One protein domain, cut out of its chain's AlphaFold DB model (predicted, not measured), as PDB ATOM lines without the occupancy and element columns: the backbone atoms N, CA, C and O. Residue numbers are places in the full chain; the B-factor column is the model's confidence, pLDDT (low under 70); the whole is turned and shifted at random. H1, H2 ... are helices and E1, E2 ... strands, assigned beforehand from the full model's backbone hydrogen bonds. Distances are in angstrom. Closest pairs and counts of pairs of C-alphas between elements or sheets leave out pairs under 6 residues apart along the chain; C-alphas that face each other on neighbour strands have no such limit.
ATOM      1  N   LEU A 105      41.779 -13.646 -34.893       62.69
ATOM      2  CA  LEU A 105      41.180 -14.087 -33.631       62.69
ATOM      3  C   LEU A 105      39.680 -13.824 -33.566       62.69
ATOM      4  O   LEU A 105      39.076 -14.011 -32.514       62.69
ATOM      5  N   GLY A 106      39.089 -13.346 -34.665       65.19
ATOM      6  CA  GLY A 106      37.692 -12.909 -34.696       65.19
ATOM      7  C   GLY A 106      37.429 -11.645 -33.866       65.19
ATOM      8  O   GLY A 106      36.271 -11.300 -33.637       65.19
ATOM      9  N   ILE A 107      38.489 -10.961 -33.415       75.50
ATOM     10  CA  ILE A 107      38.429  -9.722 -32.635       75.50
ATOM     11  C   ILE A 107      38.580  -8.549 -33.607       75.50
ATOM     12  O   ILE A 107      39.654  -8.400 -34.201       75.50
ATOM     13  N   PRO A 108      37.550  -7.708 -33.804       70.12
ATOM     14  CA  PRO A 108      37.666  -6.577 -34.714       70.12
ATOM     15  C   PRO A 108      38.705  -5.563 -34.211       70.12
ATOM     16  O   PRO A 108      38.856  -5.360 -33.008       70.12
ATOM     17  N   GLN A 109      39.393  -4.871 -35.123       71.06
ATOM     18  CA  GLN A 109      40.478  -3.939 -34.773       71.06
ATOM     19  C   GLN A 109      40.040  -2.843 -33.787       71.06
ATOM     20  O   GLN A 109      40.795  -2.501 -32.880       71.06
ATOM     21  N   GLY A 110      38.816  -2.323 -33.929       73.06
ATOM     22  CA  GLY A 110      38.249  -1.317 -33.019       73.06
ATOM     23  C   GLY A 110      37.973  -1.833 -31.602       73.06
ATOM     24  O   GLY A 110      37.654  -1.046 -30.721       73.06
ATOM     25  N   TYR A 111      38.098  -3.144 -31.378       83.44
ATOM     26  CA  TYR A 111      37.900  -3.775 -30.080       83.44
ATOM     27  C   TYR A 111      39.213  -4.067 -29.346       83.44
ATOM     28  O   TYR A 111      39.168  -4.447 -28.175       83.44
ATOM     29  N   LEU A 112      40.367  -3.882 -29.992       87.75
ATOM     30  CA  LEU A 112      41.660  -4.037 -29.336       87.75
ATOM     31  C   LEU A 112      41.897  -2.899 -28.330       87.75
ATOM     32  O   LEU A 112      41.578  -1.750 -28.637       87.75
ATOM     33  N   PRO A 113      42.492  -3.183 -27.158       92.75
ATOM     34  CA  PRO A 113      42.830  -2.140 -26.195       92.75
ATOM     35  C   PRO A 113      43.898  -1.181 -26.742       92.75
ATOM     36  O   PRO A 113      44.688  -1.538 -27.631       92.75
ATOM     37  N   SER A 114      43.965   0.036 -26.199       91.94
ATOM     38  CA  SER A 114      45.065   0.959 -26.497       91.94
ATOM     39  C   SER A 114      46.352   0.507 -25.811       91.94
ATOM     40  O   SER A 114      46.370  -0.410 -24.995       91.94
ATOM     41  N   THR A 115      47.477   1.137 -26.159       91.38
ATOM     42  CA  THR A 115      48.759   0.817 -25.513       91.38
ATOM     43  C   THR A 115      48.682   1.033 -24.000       91.38
ATOM     44  O   THR A 115      48.355   2.131 -23.568       91.38
ATOM     45  N   GLY A 116      49.036   0.007 -23.224       87.75
ATOM     46  CA  GLY A 116      48.994   0.021 -21.759       87.75
ATOM     47  C   GLY A 116      47.641  -0.370 -21.157       87.75
ATOM     48  O   GLY A 116      47.555  -0.502 -19.941       87.75
ATOM     49  N   GLU A 117      46.616  -0.585 -21.982       93.44
ATOM     50  CA  GLU A 117      45.290  -1.018 -21.541       93.44
ATOM     51  C   GLU A 117      45.074  -2.512 -21.796       93.44
ATOM     52  O   GLU A 117      45.737  -3.143 -22.636       93.44
ATOM     53  N   CYS A 118      44.090  -3.062 -21.086       95.25
ATOM     54  CA  CYS A 118      43.650  -4.432 -21.246       95.25
ATOM     55  C   CYS A 118      42.163  -4.514 -21.575       95.25
ATOM     56  O   CYS A 118      41.380  -3.605 -21.312       95.25
ATOM     57  N   ARG A 119      41.755  -5.643 -22.148       95.06
ATOM     58  CA  ARG A 119      40.346  -5.946 -22.383       95.06
ATOM     59  C   ARG A 119      40.054  -7.410 -22.100       95.06
ATOM     60  O   ARG A 119      40.785  -8.282 -22.565       95.06
ATOM     61  N   LEU A 120      38.956  -7.673 -21.395       95.81
ATOM     62  CA  LEU A 120      38.370  -9.010 -21.344       95.81
ATOM     63  C   LEU A 120      37.615  -9.294 -22.639       95.81
ATOM     64  O   LEU A 120      36.778  -8.501 -23.066       95.81
ATOM     65  N   TRP A 121      37.882 -10.449 -23.235       94.06
ATOM     66  CA  TRP A 121      37.215 -10.917 -24.440       94.06
ATOM     67  C   TRP A 121      36.595 -12.287 -24.211       94.06
ATOM     68  O   TRP A 121      37.269 -13.213 -23.764       94.06
ATOM     69  N   PHE A 122      35.318 -12.434 -24.545       91.44
ATOM     70  CA  PHE A 122      34.613 -13.708 -24.461       91.44
ATOM     71  C   PHE A 122      34.303 -14.202 -25.871       91.44
ATOM     72  O   PHE A 122      33.428 -13.629 -26.516       91.44
ATOM     73  N   PRO A 123      34.960 -15.267 -26.362       80.38
ATOM     74  CA  PRO A 123      34.738 -15.763 -27.723       80.38
ATOM     75  C   PRO A 123      33.278 -16.118 -28.028       80.38
ATOM     76  O   PRO A 123      32.851 -16.022 -29.172       80.38
ATOM     77  N   ASP A 124      32.521 -16.494 -26.997       81.75
ATOM     78  CA  ASP A 124      31.142 -16.964 -27.116       81.75
ATOM     79  C   ASP A 124      30.107 -15.822 -26.923       81.75
ATOM     80  O   ASP A 124      28.907 -16.087 -26.857       81.75
ATOM     81  N   ARG A 125      30.545 -14.552 -26.811       81.56
ATOM     82  CA  ARG A 125      29.654 -13.380 -26.674       81.56
ATOM     83  C   ARG A 125      29.566 -12.550 -27.964       81.56
ATOM     84  O   ARG A 125      30.596 -12.289 -28.592       81.56
ATOM     85  N   PRO A 126      28.370 -12.039 -28.306       74.62
ATOM     86  CA  PRO A 126      28.193 -10.977 -29.295       74.62
ATOM     87  C   PRO A 126      29.025  -9.724 -28.989       74.62
ATOM     88  O   PRO A 126      29.352  -9.450 -27.833       74.62
ATOM     89  N   TYR A 127      29.358  -8.945 -30.023       71.88
ATOM     90  CA  TYR A 127      30.245  -7.780 -29.910       71.88
ATOM     91  C   TYR A 127      29.721  -6.675 -28.982       71.88
ATOM     92  O   TYR A 127      30.505  -6.059 -28.267       71.88
ATOM     93  N   ASP A 128      28.414  -6.441 -28.968       77.69
ATOM     94  CA  ASP A 128      27.714  -5.485 -28.100       77.69
ATOM     95  C   ASP A 128      27.627  -5.941 -26.633       77.69
ATOM     96  O   ASP A 128      27.306  -5.149 -25.753       77.69
ATOM     97  N   GLN A 129      27.963  -7.204 -26.357       85.75
ATOM     98  CA  GLN A 129      27.996  -7.793 -25.014       85.75
ATOM     99  C   GLN A 129      29.426  -8.013 -24.496       85.75
ATOM    100  O   GLN A 129      29.633  -8.592 -23.420       85.75
ATOM    101  N   GLN A 130      30.432  -7.593 -25.267       92.12
ATOM    102  CA  GLN A 130      31.821  -7.650 -24.834       92.12
ATOM    103  C   GLN A 130      32.078  -6.575 -23.773       92.12
ATOM    104  O   GLN A 130      31.657  -5.434 -23.963       92.12
ATOM    105  N   PRO A 131      32.815  -6.889 -22.694       93.50
ATOM    106  CA  PRO A 131      33.226  -5.890 -21.716       93.50
ATOM    107  C   PRO A 131      33.995  -4.733 -22.353       93.50
ATOM    108  O   PRO A 131      34.644  -4.893 -23.397       93.50
ATOM    109  N   GLU A 132      33.948  -3.580 -21.695       92.38
ATOM    110  CA  GLU A 132      34.756  -2.426 -22.066       92.38
ATOM    111  C   GLU A 132      36.252  -2.666 -21.808       92.38
ATOM    112  O   GLU A 132      36.670  -3.632 -21.159       92.38
ATOM    113  N   ILE A 133      37.068  -1.783 -22.376       94.12
ATOM    114  CA  ILE A 133      38.503  -1.707 -22.101       94.12
ATOM    115  C   ILE A 133      38.697  -1.204 -20.663       94.12
ATOM    116  O   ILE A 133      37.913  -0.394 -20.172       94.12
ATOM    117  N   GLY A 134      39.737  -1.678 -19.983       91.38
ATOM    118  CA  GLY A 134      40.036  -1.275 -18.617       91.38
ATOM    119  C   GLY A 134      41.505  -1.425 -18.241       91.38
ATOM    120  O   GLY A 134      42.357  -1.818 -19.043       91.38
ATOM    121  N   ASP A 135      41.789  -1.111 -16.979       92.88
ATOM    122  CA  ASP A 135      43.115  -1.269 -16.391       92.88
ATOM    123  C   ASP A 135      43.538  -2.747 -16.345       92.88
ATOM    124  O   ASP A 135      42.761  -3.637 -15.982       92.88
ATOM    125  N   CYS A 136      44.799  -3.011 -16.692       91.50
ATOM    126  CA  CYS A 136      45.346  -4.364 -16.737       91.50
ATOM    127  C   CYS A 136      45.425  -5.038 -15.366       91.50
ATOM    128  O   CYS A 136      45.196  -6.244 -15.277       91.50
ATOM    129  N   GLY A 137      45.721  -4.288 -14.300       91.00
ATOM    130  CA  GLY A 137      45.743  -4.826 -12.943       91.00
ATOM    131  C   GLY A 137      44.341  -5.203 -12.475       91.00
ATOM    132  O   GLY A 137      44.128  -6.306 -11.973       91.00
ATOM    133  N   ALA A 138      43.365  -4.323 -12.706       90.75
ATOM    134  CA  ALA A 138      41.967  -4.577 -12.377       90.75
ATOM    135  C   ALA A 138      41.420  -5.815 -13.106       90.75
ATOM    136  O   ALA A 138      40.826  -6.688 -12.472       90.75
ATOM    137  N   ILE A 139      41.667  -5.920 -14.418       93.75
ATOM    138  CA  ILE A 139      41.236  -7.063 -15.231       93.75
ATOM    139  C   ILE A 139      41.957  -8.351 -14.810       93.75
ATOM    140  O   ILE A 139      41.307  -9.380 -14.636       93.75
ATOM    141  N   GLY A 140      43.277  -8.304 -14.615       89.56
ATOM    142  CA  GLY A 140      44.089  -9.489 -14.323       89.56
ATOM    143  C   GLY A 140      43.790 -10.149 -12.974       89.56
ATOM    144  O   GLY A 140      43.965 -11.358 -12.835       89.56
ATOM    145  N   ASN A 141      43.299  -9.389 -11.991       90.31
ATOM    146  CA  ASN A 141      43.052  -9.898 -10.639       90.31
ATOM    147  C   ASN A 141      41.874 -10.880 -10.545       90.31
ATOM    148  O   ASN A 141      41.870 -11.726  -9.655       90.31
ATOM    149  N   ASN A 142      40.875 -10.778 -11.427       89.00
ATOM    150  CA  ASN A 142      39.647 -11.577 -11.355       89.00
ATOM    151  C   ASN A 142      39.161 -11.968 -12.754       89.00
ATOM    152  O   ASN A 142      38.098 -11.535 -13.201       89.00
ATOM    153  N   VAL A 143      39.948 -12.778 -13.463       96.44
ATOM    154  CA  VAL A 143      39.588 -13.209 -14.820       96.44
ATOM    155  C   VAL A 143      38.613 -14.393 -14.781       96.44
ATOM    156  O   VAL A 143      38.992 -15.464 -14.290       96.44
ATOM    157  N   PRO A 144      37.386 -14.253 -15.321       96.69
ATOM    158  CA  PRO A 144      36.402 -15.333 -15.318       96.69
ATOM    159  C   PRO A 144      36.798 -16.502 -16.221       96.69
ATOM    160  O   PRO A 144      37.494 -16.335 -17.229       96.69
ATOM    161  N   ALA A 145      36.283 -17.688 -15.911       94.38
ATOM    162  CA  ALA A 145      36.416 -18.857 -16.760       94.38
ATOM    163  C   ALA A 145      35.898 -18.586 -18.185       94.38
ATOM    164  O   ALA A 145      34.856 -17.965 -18.403       94.38
ATOM    165  N   GLY A 146      36.650 -19.067 -19.174       89.38
ATOM    166  CA  GLY A 146      36.349 -18.919 -20.598       89.38
ATOM    167  C   GLY A 146      36.707 -17.558 -21.199       89.38
ATOM    168  O   GLY A 146      36.612 -17.409 -22.417       89.38
ATOM    169  N   ALA A 147      37.152 -16.590 -20.393       96.12
ATOM    170  CA  ALA A 147      37.601 -15.295 -20.885       96.12
ATOM    171  C   ALA A 147      39.022 -15.350 -21.461       96.12
ATOM    172  O   ALA A 147      39.851 -16.191 -21.102       96.12
ATOM    173  N   TRP A 148      39.322 -14.407 -22.346       95.50
ATOM    174  CA  TRP A 148      40.676 -14.053 -22.747       95.50
ATOM    175  C   TRP A 148      41.004 -12.658 -22.216       95.50
ATOM    176  O   TRP A 148      40.133 -11.791 -22.186       95.50
ATOM    177  N   VAL A 149      42.259 -12.423 -21.847       96.69
ATOM    178  CA  VAL A 149      42.780 -11.079 -21.580       96.69
ATOM    179  C   VAL A 149      43.595 -10.645 -22.784       96.69
ATOM    180  O   VAL A 149      44.562 -11.306 -23.151       96.69
ATOM    181  N   LEU A 150      43.189  -9.541 -23.403       94.75
ATOM    182  CA  LEU A 150      43.934  -8.849 -24.446       94.75
ATOM    183  C   LEU A 150      44.753  -7.749 -23.778       94.75
ATOM    184  O   LEU A 150      44.169  -6.874 -23.152       94.75
ATOM    185  N   GLU A 151      46.070  -7.754 -23.936       94.75
ATOM    186  CA  GLU A 151      46.963  -6.707 -23.438       94.75
ATOM    187  C   GLU A 151      47.738  -6.103 -24.606       94.75
ATOM    188  O   GLU A 151      48.534  -6.783 -25.266       94.75
ATOM    189  N   ARG A 152      47.588  -4.798 -24.846       91.44
ATOM    190  CA  ARG A 152      48.415  -4.114 -25.844       91.44
ATOM    191  C   ARG A 152      49.626  -3.479 -25.175       91.44
ATOM    192  O   ARG A 152      49.616  -2.317 -24.784       91.44
ATOM    193  N   ARG A 153      50.719  -4.243 -25.095       88.44
ATOM    194  CA  ARG A 153      51.990  -3.797 -24.491       88.44
ATOM    195  C   ARG A 153      52.566  -2.547 -25.148       88.44
ATOM    196  O   ARG A 153      53.165  -1.718 -24.474       88.44
ATOM    197  N   ASN A 154      52.461  -2.449 -26.472       86.56
ATOM    198  CA  ASN A 154      52.881  -1.280 -27.243       86.56
ATOM    199  C   ASN A 154      52.139  -1.224 -28.585       86.56
ATOM    200  O   ASN A 154      51.352  -2.116 -28.911       86.56
ATOM    201  N   ARG A 155      52.420  -0.193 -29.394       81.50
ATOM    202  CA  ARG A 155      51.747   0.036 -30.685       81.50
ATOM    203  C   ARG A 155      51.755  -1.190 -31.604       81.50
ATOM    204  O   ARG A 155      50.771  -1.400 -32.308       81.50
ATOM    205  N   ASN A 156      52.790  -2.024 -31.533       82.31
ATOM    206  CA  ASN A 156      52.992  -3.137 -32.455       82.31
ATOM    207  C   ASN A 156      52.853  -4.508 -31.786       82.31
ATOM    208  O   ASN A 156      53.057  -5.509 -32.461       82.31
ATOM    209  N   LYS A 157      52.531  -4.591 -30.488       84.88
ATOM    210  CA  LYS A 157      52.533  -5.859 -29.745       84.88
ATOM    211  C   LYS A 157      51.253  -6.053 -28.944       84.88
ATOM    212  O   LYS A 157      50.968  -5.269 -28.037       84.88
ATOM    213  N   LEU A 158      50.545  -7.140 -29.243       88.69
ATOM    214  CA  LEU A 158      49.385  -7.621 -28.495       88.69
ATOM    215  C   LEU A 158      49.725  -8.959 -27.833       88.69
ATOM    216  O   LEU A 158      50.227  -9.872 -28.486       88.69
ATOM    217  N   ILE A 159      49.458  -9.076 -26.540       90.69
ATOM    218  CA  ILE A 159      49.537 -10.324 -25.784       90.69
ATOM    219  C   ILE A 159      48.110 -10.778 -25.511       90.69
ATOM    220  O   ILE A 159      47.245  -9.957 -25.215       90.69
ATOM    221  N   ILE A 160      47.855 -12.074 -25.658       92.00
ATOM    222  CA  ILE A 160      46.559 -12.666 -25.346       92.00
ATOM    223  C   ILE A 160      46.753 -13.859 -24.443       92.00
ATOM    224  O   ILE A 160      47.378 -14.846 -24.833       92.00
ATOM    225  N   GLU A 161      46.158 -13.777 -23.267       94.06
ATOM    226  CA  GLU A 161      46.099 -14.862 -22.302       94.06
ATOM    227  C   GLU A 161      44.717 -15.501 -22.385       94.06
ATOM    228  O   GLU A 161      43.703 -14.836 -22.195       94.06
ATOM    229  N   LYS A 162      44.652 -16.793 -22.704       93.00
ATOM    230  CA  LYS A 162      43.399 -17.549 -22.755       93.00
ATOM    231  C   LYS A 162      43.229 -18.327 -21.464       93.00
ATOM    232  O   LYS A 162      44.089 -19.143 -21.117       93.00
ATOM    233  N   TYR A 163      42.108 -18.121 -20.787       94.75
ATOM    234  CA  TYR A 163      41.822 -18.758 -19.509       94.75
ATOM    235  C   TYR A 163      41.001 -20.039 -19.683       94.75
ATOM    236  O   TYR A 163      40.368 -20.287 -20.712       94.75
ATOM    237  N   SER A 164      41.056 -20.898 -18.668       91.50
ATOM    238  CA  SER A 164      40.320 -22.157 -18.608       91.50
ATOM    239  C   SER A 164      38.822 -21.913 -18.721       91.50
ATOM    240  O   SER A 164      38.287 -21.040 -18.051       91.50
ATOM    241  N   ARG A 165      38.119 -22.740 -19.502       89.56
ATOM    242  CA  ARG A 165      36.648 -22.709 -19.591       89.56
ATOM    243  C   ARG A 165      35.948 -23.186 -18.313       89.56
ATOM    244  O   ARG A 165      34.747 -23.003 -18.189       89.56
ATOM    245  N   THR A 166      36.674 -23.810 -17.384       91.75
ATOM    246  CA  THR A 166      36.094 -24.451 -16.188       91.75
ATOM    247  C   THR A 166      36.630 -23.912 -14.866       91.75
ATOM    248  O   THR A 166      36.168 -24.342 -13.813       91.75
ATOM    249  N   LYS A 167      37.630 -23.020 -14.886       94.62
ATOM    250  CA  LYS A 167      38.268 -22.511 -13.667       94.62
ATOM    251  C   LYS A 167      38.727 -21.067 -13.839       94.62
ATOM    252  O   LYS A 167      39.593 -20.801 -14.674       94.62
ATOM    253  N   ASP A 168      38.193 -20.180 -13.008       96.25
ATOM    254  CA  ASP A 168      38.570 -18.767 -12.959       96.25
ATOM    255  C   ASP A 168      40.069 -18.597 -12.678       96.25
ATOM    256  O   ASP A 168      40.690 -19.401 -11.974       96.25
ATOM    257  N   GLY A 169      40.671 -17.571 -13.279       95.19
ATOM    258  CA  GLY A 169      42.077 -17.212 -13.082       95.19
ATOM    259  C   GLY A 169      43.111 -18.214 -13.622       95.19
ATOM    260  O   GLY A 169      44.306 -17.933 -13.589       95.19
ATOM    261  N   MET A 170      42.704 -19.376 -14.149       93.94
ATOM    262  CA  MET A 170      43.643 -20.375 -14.662       93.94
ATOM    263  C   MET A 170      43.993 -20.118 -16.130       93.94
ATOM    264  O   MET A 170      43.246 -20.508 -17.026       93.94
ATOM    265  N   VAL A 171      45.170 -19.550 -16.388       93.88
ATOM    266  CA  VAL A 171      45.709 -19.402 -17.748       93.88
ATOM    267  C   VAL A 171      45.994 -20.780 -18.361       93.88
ATOM    268  O   VAL A 171      46.632 -21.640 -17.749       93.88
ATOM    269  N   LYS A 172      45.514 -21.005 -19.585       90.81
ATOM    270  CA  LYS A 172      45.762 -22.220 -20.378       90.81
ATOM    271  C   LYS A 172      46.758 -21.986 -21.501       90.81
ATOM    272  O   LYS A 172      47.463 -22.916 -21.882       90.81
ATOM    273  N   GLU A 173      46.795 -20.773 -22.041       85.06
ATOM    274  CA  GLU A 173      47.638 -20.426 -23.177       85.06
ATOM    275  C   GLU A 173      47.972 -18.933 -23.150       85.06
ATOM    276  O   GLU A 173      47.103 -18.115 -22.867       85.06
ATOM    277  N   VAL A 174      49.210 -18.576 -23.500       85.75
ATOM    278  CA  VAL A 174      49.626 -17.187 -23.725       85.75
ATOM    279  C   VAL A 174      50.160 -17.072 -25.145       85.75
ATOM    280  O   VAL A 174      51.006 -17.864 -25.563       85.75
ATOM    281  N   ARG A 175      49.666 -16.093 -25.904       79.50
ATOM    282  CA  ARG A 175      50.079 -15.831 -27.286       79.50
ATOM    283  C   ARG A 175      50.536 -14.395 -27.459       79.50
ATOM    284  O   ARG A 175      49.983 -13.478 -26.867       79.50
ATOM    285  N   HIS A 176      51.556 -14.214 -28.287       82.62
ATOM    286  CA  HIS A 176      52.152 -12.919 -28.588       82.62
ATOM    287  C   HIS A 176      51.986 -12.647 -30.082       82.62
ATOM    288  O   HIS A 176      52.419 -13.451 -30.906       82.62
ATOM    289  N   TYR A 177      51.390 -11.508 -30.417       77.44
ATOM    290  CA  TYR A 177      51.109 -11.086 -31.783       77.44
ATOM    291  C   TYR A 177      51.804  -9.768 -32.086       77.44
ATOM    292  O   TYR A 177      51.852  -8.868 -31.244       77.44
ATOM    293  N   ASN A 178      52.282  -9.650 -33.322       74.62
ATOM    294  CA  ASN A 178      52.672  -8.370 -33.888       74.62
ATOM    295  C   ASN A 178      51.452  -7.756 -34.590       74.62
ATOM    296  O   ASN A 178      50.711  -8.466 -35.266       74.62
ATOM    297  N   LEU A 179      51.229  -6.455 -34.414       68.50
ATOM    298  CA  LEU A 179      50.139  -5.695 -35.047       68.50
ATOM    299  C   LEU A 179      50.597  -4.972 -36.330       68.50
ATOM    300  O   LEU A 179      49.945  -4.016 -36.738       68.50
TER     301      LEU A 179
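This is residues 105 to 179 of the 180 residues of an uncharacterized protein of Chitinophagaceae bacterium (UniProt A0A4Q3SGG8). The model is one twisted sheet of four antiparallel strands, E1 to E4, with the short helix H1 over one face at its E1 edge. Two long stretches with no named element, residues 105 to 117 and 122 to 135, loop before and after E1, and residues 133 to 134 fold back to pair antiparallel with residues 118 to 119 of E1. The printed part has 75 residues, with one named helix and four named strands in the order E1, H1, E2, E3, E4; under half of the residues are in named elements, and the class is mostly strand. The whole is compact and rounded, with a radius of gyration of the C-alphas of 11.3 A and spans of 32 by 23 by 21 A.

E1 is residues 118 to 121, beginning at C-alpha 118 (43.650, -4.432, -21.246). H1 is residues 136 to 141, 8.5 A long. E2, residues 148 to 154, measures 18.2 A, and E3, residues 157 to 163, 19.6 A. E4, residues 171 to 178, measures 20.8 A and ends at C-alpha 178 (52.672, -8.370, -33.888).

The sheet's order is E1, E2, E3, E4. E1 and E2 are antiparallel at 151 degrees, with N 121 and O 148 at 2.8 A. E2 and E3 form a hairpin, with N 151 and O 159 at 2.8 A. E3 and E4 form another, with N 160 and O 175 at 2.8 A; E2, E3 and E4 make a meander, each strand the antiparallel neighbour of the one before. E1 and E4 are apart. H1 is on the sheet at a height of 8.6 A, over E1 and along the strands, at 12 degrees to E1 on the local plane. Their closest C-alphas, those of Cys 118 and Cys 136, are 4.8 A apart. In H1 every O i to N i+4 pair is within hydrogen-bond range.

The two C-alphas farthest apart, those of Arg 155 and Thr 166, are 32.5 A apart. The printed part has no cut. The link from E1 to H1 is long, with 14 residues. Mean pLDDT of the printed part is 87.7; residues 105 to 106 and 179 are under 70.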